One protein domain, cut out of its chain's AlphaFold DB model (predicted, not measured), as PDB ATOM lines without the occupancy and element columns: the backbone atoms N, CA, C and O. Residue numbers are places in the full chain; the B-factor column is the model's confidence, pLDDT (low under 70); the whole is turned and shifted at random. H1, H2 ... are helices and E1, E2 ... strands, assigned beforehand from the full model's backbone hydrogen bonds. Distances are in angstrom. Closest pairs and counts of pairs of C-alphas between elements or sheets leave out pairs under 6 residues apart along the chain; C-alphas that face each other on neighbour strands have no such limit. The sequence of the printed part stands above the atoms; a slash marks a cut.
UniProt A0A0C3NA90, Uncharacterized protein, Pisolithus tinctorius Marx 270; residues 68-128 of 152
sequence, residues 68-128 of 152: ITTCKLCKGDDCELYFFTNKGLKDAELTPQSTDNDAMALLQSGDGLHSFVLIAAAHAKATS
ATOM      1  N   ILE A  68      -4.496 -34.211  26.260       69.31
ATOM      2  CA  ILE A  68      -3.217 -34.426  26.958       69.31
ATOM      3  C   ILE A  68      -2.690 -35.853  26.783       69.31
ATOM      4  O   ILE A  68      -1.496 -36.055  26.564       69.31
ATOM      5  N   THR A  69      -3.587 -36.830  26.843       74.31
ATOM      6  CA  THR A  69      -3.265 -38.238  26.673       74.31
ATOM      7  C   THR A  69      -2.838 -38.506  25.246       74.31
ATOM      8  O   THR A  69      -1.818 -39.144  25.032       74.31
ATOM      9  N   THR A  70      -3.544 -37.947  24.263       76.31
ATOM     10  CA  THR A  70      -3.139 -38.050  22.859       76.31
ATOM     11  C   THR A  70      -1.735 -37.482  22.649       76.31
ATOM     12  O   THR A  70      -0.909 -38.128  22.016       76.31
ATOM     13  N   CYS A  71      -1.416 -36.322  23.234       74.69
ATOM     14  CA  CYS A  71      -0.079 -35.730  23.129       74.69
ATOM     15  C   CYS A  71       1.020 -36.602  23.753       74.69
ATOM     16  O   CYS A  71       2.075 -36.759  23.142       74.69
ATOM     17  N   LYS A  72       0.789 -37.156  24.948       78.38
ATOM     18  CA  LYS A  72       1.735 -38.060  25.619       78.38
ATOM     19  C   LYS A  72       1.913 -39.370  24.841       78.38
ATOM     20  O   LYS A  72       3.040 -39.743  24.539       78.38
ATOM     21  N   LEU A  73       0.818 -39.989  24.391       81.12
ATOM     22  CA  LEU A  73       0.857 -41.189  23.546       81.12
ATOM     23  C   LEU A  73       1.621 -40.948  22.235       81.12
ATOM     24  O   LEU A  73       2.415 -41.791  21.830       81.12
ATOM     25  N   CYS A  74       1.445 -39.789  21.587       78.44
ATOM     26  CA  CYS A  74       2.198 -39.435  20.378       78.44
ATOM     27  C   CYS A  74       3.704 -39.257  20.624       78.44
ATOM     28  O   CYS A  74       4.493 -39.458  19.703       78.44
ATOM     29  N   LYS A  75       4.106 -38.873  21.839       82.62
ATOM     30  CA  LYS A  75       5.514 -38.773  22.248       82.62
ATOM     31  C   LYS A  75       6.098 -40.114  22.706       82.62
ATOM     32  O   LYS A  75       7.308 -40.206  22.879       82.62
ATOM     33  N   GLY A  76       5.260 -41.144  22.849       81.50
ATOM     34  CA  GLY A  76       5.641 -42.433  23.425       81.50
ATOM     35  C   GLY A  76       5.737 -42.412  24.952       81.50
ATOM     36  O   GLY A  76       6.327 -43.323  25.524       81.50
ATOM     37  N   ASP A  77       5.174 -41.389  25.600       79.88
ATOM     38  CA  ASP A  77       5.143 -41.268  27.055       79.88
ATOM     39  C   ASP A  77       3.981 -42.077  27.647       79.88
ATOM     40  O   ASP A  77       2.866 -42.107  27.107       79.88
ATOM     41  N   ASP A  78       4.213 -42.663  28.822       76.00
ATOM     42  CA  ASP A  78       3.175 -43.370  29.563       76.00
ATOM     43  C   ASP A  78       2.065 -42.412  30.029       76.00
ATOM     44  O   ASP A  78       2.298 -41.320  30.566       76.00
ATOM     45  N   CYS A  79       0.817 -42.838  29.826       72.44
ATOM     46  CA  CYS A  79      -0.376 -42.088  30.204       72.44
ATOM     47  C   CYS A  79      -1.131 -42.794  31.318       72.44
ATOM     48  O   CYS A  79      -1.506 -43.958  31.193       72.44
ATOM     49  N   GLU A  80      -1.427 -42.059  32.383       73.81
ATOM     50  CA  GLU A  80      -2.224 -42.600  33.472       73.81
ATOM     51  C   GLU A  80      -3.673 -42.843  33.026       73.81
ATOM     52  O   GLU A  80      -4.308 -42.007  32.377       73.81
ATOM     53  N   LEU A  81      -4.217 -44.005  33.399       66.44
ATOM     54  CA  LEU A  81      -5.525 -44.472  32.932       66.44
ATOM     55  C   LEU A  81      -6.685 -43.547  33.351       66.44
ATOM     56  O   LEU A  81      -7.747 -43.549  32.729       66.44
ATOM     57  N   TYR A  82      -6.495 -42.730  34.393       66.50
ATOM     58  CA  TYR A  82      -7.532 -41.826  34.889       66.50
ATOM     59  C   TYR A  82      -7.909 -40.743  33.869       66.50
ATOM     60  O   TYR A  82      -9.072 -40.339  33.852       66.50
ATOM     61  N   PHE A  83      -7.009 -40.346  32.957       65.31
ATOM     62  CA  PHE A  83      -7.316 -39.372  31.896       65.31
ATOM     63  C   PHE A  83      -8.385 -39.854  30.901       65.31
ATOM     64  O   PHE A  83      -8.880 -39.066  30.097       65.31
ATOM     65  N   PHE A  84      -8.745 -41.135  30.950       64.00
ATOM     66  CA  PHE A  84      -9.772 -41.748  30.113       64.00
ATOM     67  C   PHE A  84     -11.106 -41.955  30.844       64.00
ATOM     68  O   PHE A  84     -12.044 -42.507  30.275       64.00
ATOM     69  N   THR A  85     -11.207 -41.541  32.112       75.88
ATOM     70  CA  THR A  85     -12.406 -41.737  32.937       75.88
ATOM     71  C   THR A  85     -13.013 -40.403  33.366       75.88
ATOM     72  O   THR A  85     -12.300 -39.462  33.709       75.88
ATOM     73  N   ASN A  86     -14.347 -40.337  33.448       76.38
ATOM     74  CA  ASN A  86     -15.056 -39.147  33.944       76.38
ATOM     75  C   ASN A  86     -14.630 -38.753  35.367       76.38
ATOM     76  O   ASN A  86     -14.608 -37.573  35.705       76.38
ATOM     77  N   LYS A  87     -14.298 -39.742  36.208       76.50
ATOM     78  CA  LYS A  87     -13.781 -39.499  37.558       76.50
ATOM     79  C   LYS A  87     -12.392 -38.863  37.504       76.50
ATOM     80  O   LYS A  87     -12.170 -37.867  38.176       76.50
ATOM     81  N   GLY A  88     -11.493 -39.392  36.678       74.38
ATOM     82  CA  GLY A  88     -10.144 -38.852  36.553       74.38
ATOM     83  C   GLY A  88     -10.086 -37.458  35.934       74.38
ATOM     84  O   GLY A  88      -9.225 -36.679  36.318       74.38
ATOM     85  N   LEU A  89     -11.034 -37.096  35.061       73.75
ATOM     86  CA  LEU A  89     -11.184 -35.707  34.608       73.75
ATOM     87  C   LEU A  89     -11.522 -34.757  35.769       73.75
ATOM     88  O   LEU A  89     -10.909 -33.702  35.880       73.75
ATOM     89  N   LYS A  90     -12.446 -35.150  36.657       76.00
ATOM     90  CA  LYS A  90     -12.785 -34.364  37.856       76.00
ATOM     91  C   LYS A  90     -11.629 -34.297  38.852       76.00
ATOM     92  O   LYS A  90     -11.364 -33.246  39.416       76.00
ATOM     93  N   ASP A  91     -10.923 -35.404  39.056       72.81
ATOM     94  CA  ASP A  91      -9.771 -35.437  39.960       72.81
ATOM     95  C   ASP A  91      -8.614 -34.571  39.416       72.81
ATOM     96  O   ASP A  91      -7.950 -33.871  40.182       72.81
ATOM     97  N   ALA A  92      -8.411 -34.540  38.092       72.44
ATOM     98  CA  ALA A  92      -7.428 -33.671  37.441       72.44
ATOM     99  C   ALA A  92      -7.759 -32.175  37.591       72.44
ATOM    100  O   ALA A  92      -6.845 -31.367  37.715       72.44
ATOM    101  N   GLU A  93      -9.042 -31.805  37.626       71.50
ATOM    102  CA  GLU A  93      -9.490 -30.432  37.911       71.50
ATOM    103  C   GLU A  93      -9.170 -30.006  39.356       71.50
ATOM    104  O   GLU A  93      -8.852 -28.847  39.614       71.50
ATOM    105  N   LEU A  94      -9.212 -30.951  40.299       70.62
ATOM    106  CA  LEU A  94      -8.935 -30.716  41.721       70.62
ATOM    107  C   LEU A  94      -7.445 -30.794  42.075       70.62
ATOM    108  O   LEU A  94      -7.057 -30.466  43.199       70.62
ATOM    109  N   THR A  95      -6.606 -31.255  41.148       67.06
ATOM    110  CA  THR A  95      -5.175 -31.417  41.392       67.06
ATOM    111  C   THR A  95      -4.486 -30.048  41.325       67.06
ATOM    112  O   THR A  95      -4.716 -29.296  40.375       67.06
ATOM    113  N   PRO A  96      -3.629 -29.695  42.302       66.94
ATOM    114  CA  PRO A  96      -2.863 -28.455  42.257       66.94
ATOM    115  C   PRO A  96      -2.073 -28.345  40.949       66.94
ATOM    116  O   PRO A  96      -1.441 -29.313  40.521       66.94
ATOM    117  N   GLN A  97      -2.096 -27.167  40.318       69.12
ATOM    118  CA  GLN A  97      -1.327 -26.926  39.097       69.12
ATOM    119  C   GLN A  97       0.165 -27.163  39.359       69.12
ATOM    120  O   GLN A  97       0.717 -26.697  40.359       69.12
ATOM    121  N   SER A  98       0.802 -27.908  38.456       69.75
ATOM    122  CA  SER A  98       2.247 -28.134  38.485       69.75
ATOM    123  C   SER A  98       3.002 -26.802  38.410       69.75
ATOM    124  O   SER A  98       2.556 -25.858  37.767       69.75
ATOM    125  N   THR A  99       4.174 -26.723  39.037       75.88
ATOM    126  CA  THR A  99       5.089 -25.579  38.876       75.88
ATOM    127  C   THR A  99       5.876 -25.629  37.564       75.88
ATOM    128  O   THR A  99       6.616 -24.699  37.256       75.88
ATOM    129  N   ASP A 100       5.759 -26.724  36.813       78.56
ATOM    130  CA  ASP A 100       6.352 -26.867  35.488       78.56
ATOM    131  C   ASP A 100       5.529 -26.094  34.446       78.56
ATOM    132  O   ASP A 100       4.358 -26.384  34.210       78.56
ATOM    133  N   ASN A 101       6.166 -25.118  33.805       80.62
ATOM    134  CA  ASN A 101       5.550 -24.270  32.788       80.62
ATOM    135  C   ASN A 101       5.163 -25.039  31.514       80.62
ATOM    136  O   ASN A 101       4.229 -24.620  30.822       80.62
ATOM    137  N   ASP A 102       5.844 -26.151  31.233       76.56
ATOM    138  CA  ASP A 102       5.569 -27.021  30.086       76.56
ATOM    139  C   ASP A 102       4.518 -28.096  30.408       76.56
ATOM    140  O   ASP A 102       4.038 -28.800  29.511       76.56
ATOM    141  N   ALA A 103       4.101 -28.208  31.674       72.38
ATOM    142  CA  ALA A 103       2.992 -29.066  32.050       72.38
ATOM    143  C   ALA A 103       1.652 -28.463  31.601       72.38
ATOM    144  O   ALA A 103       1.483 -27.252  31.445       72.38
ATOM    145  N   MET A 104       0.673 -29.335  31.372       71.25
ATOM    146  CA  MET A 104      -0.675 -28.951  30.957       71.25
ATOM    147  C   MET A 104      -1.591 -28.883  32.183       71.25
ATOM    148  O   MET A 104      -1.618 -29.812  32.986       71.25
ATOM    149  N   ALA A 105      -2.386 -27.823  32.291       75.00
ATOM    150  CA  ALA A 105      -3.476 -27.692  33.246       75.00
ATOM    151  C   ALA A 105      -4.829 -27.893  32.555       75.00
ATOM    152  O   ALA A 105      -5.033 -27.466  31.414       75.00
ATOM    153  N   LEU A 106      -5.763 -28.526  33.263       80.56
ATOM    154  CA  LEU A 106      -7.159 -28.617  32.855       80.56
ATOM    155  C   LEU A 106      -7.895 -27.366  33.342       80.56
ATOM    156  O   LEU A 106      -7.953 -27.111  34.541       80.56
ATOM    157  N   LEU A 107      -8.437 -26.576  32.419       79.44
ATOM    158  CA  LEU A 107      -9.260 -25.408  32.727       79.44
ATOM    159  C   LEU A 107     -10.701 -25.677  32.312       79.44
ATOM    160  O   LEU A 107     -10.968 -26.026  31.159       79.44
ATOM    161  N   GLN A 108     -11.627 -25.455  33.237       80.25
ATOM    162  CA  GLN A 108     -13.049 -25.400  32.940       80.25
ATOM    163  C   GLN A 108     -13.419 -23.968  32.533       80.25
ATOM    164  O   GLN A 108     -13.115 -22.999  33.230       80.25
ATOM    165  N   SER A 109     -14.036 -23.827  31.366       76.38
ATOM    166  CA  SER A 109     -14.604 -22.566  30.892       76.38
ATOM    167  C   SER A 109     -15.991 -22.348  31.509       76.38
ATOM    168  O   SER A 109     -16.622 -23.285  31.993       76.38
ATOM    169  N   GLY A 110     -16.483 -21.104  31.519       77.25
ATOM    170  CA  GLY A 110     -17.766 -20.755  32.159       77.25
ATOM    171  C   GLY A 110     -19.007 -21.424  31.548       77.25
ATOM    172  O   GLY A 110     -20.086 -21.365  32.126       77.25
ATOM    173  N   ASP A 111     -18.855 -22.069  30.393       80.62
ATOM    174  CA  ASP A 111     -19.841 -22.905  29.704       80.62
ATOM    175  C   ASP A 111     -19.797 -24.389  30.133       80.62
ATOM    176  O   ASP A 111     -20.556 -25.207  29.614       80.62
ATOM    177  N   GLY A 112     -18.920 -24.748  31.077       75.00
ATOM    178  CA  GLY A 112     -18.714 -26.118  31.549       75.00
ATOM    179  C   GLY A 112     -17.821 -26.968  30.639       75.00
ATOM    180  O   GLY A 112     -17.626 -28.158  30.909       75.00
ATOM    181  N   LEU A 113     -17.255 -26.396  29.569       75.00
ATOM    182  CA  LEU A 113     -16.317 -27.103  28.701       75.00
ATOM    183  C   LEU A 113     -14.920 -27.135  29.319       75.00
ATOM    184  O   LEU A 113     -14.407 -26.132  29.811       75.00
ATOM    185  N   HIS A 114     -14.277 -28.298  29.248       75.12
ATOM    186  CA  HIS A 114     -12.928 -28.498  29.767       75.12
ATOM    187  C   HIS A 114     -11.912 -28.412  28.630       75.12
ATOM    188  O   HIS A 114     -12.092 -29.018  27.575       75.12
ATOM    189  N   SER A 115     -10.834 -27.664  28.838       76.88
ATOM    190  CA  SER A 115      -9.735 -27.514  27.885       76.88
ATOM    191  C   SER A 115      -8.399 -27.729  28.578       76.88
ATOM    192  O   SER A 115      -8.167 -27.212  29.666       76.88
ATOM    193  N   PHE A 116      -7.500 -28.466  27.930       74.12
ATOM    194  CA  PHE A 116      -6.120 -28.591  28.385       74.12
ATOM    195  C   PHE A 116      -5.297 -27.452  27.787       74.12
ATOM    196  O   PHE A 116      -5.225 -27.316  26.567       74.12
ATOM    197  N   VAL A 117      -4.655 -26.654  28.633       78.75
ATOM    198  CA  VAL A 117      -3.746 -25.579  28.218       78.75
ATOM    199  C   VAL A 117      -2.406 -25.730  28.918       78.75
ATOM    200  O   VAL A 117      -2.347 -26.245  30.029       78.75
ATOM    201  N   LEU A 118      -1.329 -25.265  28.288       80.25
ATOM    202  CA  LEU A 118      -0.035 -25.176  28.963       80.25
ATOM    203  C   LEU A 118      -0.148 -24.242  30.167       80.25
ATOM    204  O   LEU A 118      -0.784 -23.187  30.080       80.25
ATOM    205  N   ILE A 119       0.510 -24.597  31.263       79.31
ATOM    206  CA  ILE A 119       0.570 -23.781  32.477       79.31
ATOM    207  C   ILE A 119       1.195 -22.417  32.163       79.31
ATOM    208  O   ILE A 119       0.634 -21.389  32.547       79.31
ATOM    209  N   ALA A 120       2.235 -22.372  31.322       79.94
ATOM    210  CA  ALA A 120       2.784 -21.120  30.794       79.94
ATOM    211  C   ALA A 120       1.721 -20.224  30.124       79.94
ATOM    212  O   ALA A 120       1.680 -19.011  30.341       79.94
ATOM    213  N   ALA A 121       0.824 -20.819  29.331       77.25
ATOM    214  CA  ALA A 121      -0.238 -20.093  28.636       77.25
ATOM    215  C   ALA A 121      -1.370 -19.665  29.587       77.25
ATOM    216  O   ALA A 121      -1.952 -18.590  29.416       77.25
ATOM    217  N   ALA A 122      -1.669 -20.475  30.604       74.31
ATOM    218  CA  ALA A 122      -2.637 -20.141  31.642       74.31
ATOM    219  C   ALA A 122      -2.162 -18.947  32.491       74.31
ATOM    220  O   ALA A 122      -2.929 -18.011  32.724       74.31
ATOM    221  N   HIS A 123      -0.882 -18.917  32.875       72.12
ATOM    222  CA  HIS A 123      -0.299 -17.799  33.620       72.12
ATOM    223  C   HIS A 123      -0.251 -16.500  32.810       72.12
ATOM    224  O   HIS A 123      -0.524 -15.432  33.361       72.12
ATOM    225  N   ALA A 124       0.014 -16.578  31.502       66.75
ATOM    226  CA  ALA A 124      -0.015 -15.415  30.615       66.75
ATOM    227  C   ALA A 124      -1.415 -14.774  30.516       66.75
ATOM    228  O   ALA A 124      -1.531 -13.557  30.371       66.75
ATOM    229  N   LYS A 125      -2.491 -15.565  30.646       59.62
ATOM    230  CA  LYS A 125      -3.868 -15.046  30.714       59.62
ATOM    231  C   LYS A 125      -4.209 -14.391  32.055       59.62
ATOM    232  O   LYS A 125      -4.997 -13.453  32.071       59.62
ATOM    233  N   ALA A 126      -3.627 -14.848  33.161       57.94
ATOM    234  CA  ALA A 126      -3.873 -14.275  34.489       57.94
ATOM    235  C   ALA A 126      -3.142 -12.939  34.730       57.94
ATOM    236  O   ALA A 126      -3.482 -12.207  35.654       57.94
ATOM    237  N   THR A 127      -2.141 -12.613  33.908       49.00
ATOM    238  CA  THR A 127      -1.316 -11.399  34.037       49.00
ATOM    239  C   THR A 127      -1.700 -10.270  33.080       49.00
ATOM    240  O   THR A 127      -1.028  -9.239  33.075       49.00
ATOM    241  N   SER A 128      -2.793 -10.382  32.313       37.50
ATOM    242  CA  SER A 128      -3.311  -9.207  31.604       37.50
ATOM    243  C   SER A 128      -3.946  -8.246  32.617       37.50
ATOM    244  O   SER A 128      -4.925  -8.635  33.260       37.50
TER     245      SER A 128
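Overview. This is residues 68 to 128 of the 152 residues of an uncharacterized protein of Pisolithus tinctorius Marx 270 (UniProt A0A0C3NA90). A small two-stranded hairpin, E1 and E2, forms the middle, with H1, H2 and H3 to one side of it and H4 running away from it on the other, toward one end of the longest axis. H3 packs on the hairpin mainly at E1, while H1 and H2 form a loose group farther out, H1 reaching the strands only with its first residue, Ile 68. The printed part has 61 residues with four named helices and two named strands, in the order H1, H2, H3, E1, E2, H4; the sheet, E1 - E2, is antiparallel, and the class is mixed, helices and strands. The whole is only just compact, close to loose, with a radius of gyration of the C-alphas of 12.1 A and spans of 35 by 25 by 18 A.

Arrangement. E1, residues 104 to 108, and E2, residues 114 to 118, are antiparallel neighbours and a hairpin, their N-to-C directions 148 degrees apart. N 105 and O 117 are 2.8 A apart and N 117 and O 105 are 2.9 A apart, both within hydrogen-bond range. The closest C-alphas of E1 and H3, residues 86 to 94, are those of Leu 106 and Glu 93, 5.9 A apart. H2, residues 81 to 84, and H3 touch only at the corner by their link, with the C-alphas of Tyr 82 and Gly 88 closest at 4.3 A. H1, residues 68 to 75, and H2 are close but not clearly touching, their closest C-alphas being those of Thr 69 and Phe 83, 6.7 A apart. The closest C-alphas of H1 and E2 are those of Ile 68 and Phe 116, 6.7 A apart. H4, residues 119 to 126, has its closest C-alpha to E1 at Ile 119, 5.5 A from that of Met 104. H4 is apart from H1, H2 and H3. In H1, H3 and H4 every O i to N i+4 pair is within hydrogen-bond range; H2 is too short for such a pair.

Along the chain. E1 measures 13.0 A from first to last C-alpha and begins at C-alpha 104, (-0.675, -28.951, 30.957). E2 measures 13.3 A, H3 13.0 A, H1 10.8 A, H4 10.7 A and H2 5.8 A. H1 begins at C-alpha 68, (-3.217, -34.426, 26.958), and H4 ends at C-alpha 126, (-3.873, -14.275, 34.489).

Size, cuts and confidence. The two C-alphas farthest apart are those of Gly 76 and Ser 128, at 35.4 A. The printed part has no cut and no long link; the link from H3 to E1, 9 residues, is short, and the other links are tight. The mean pLDDT of the printed part is 73.2, with residue 68, residues 81 to 84, 95 to 98 and 124 to 128 under 70.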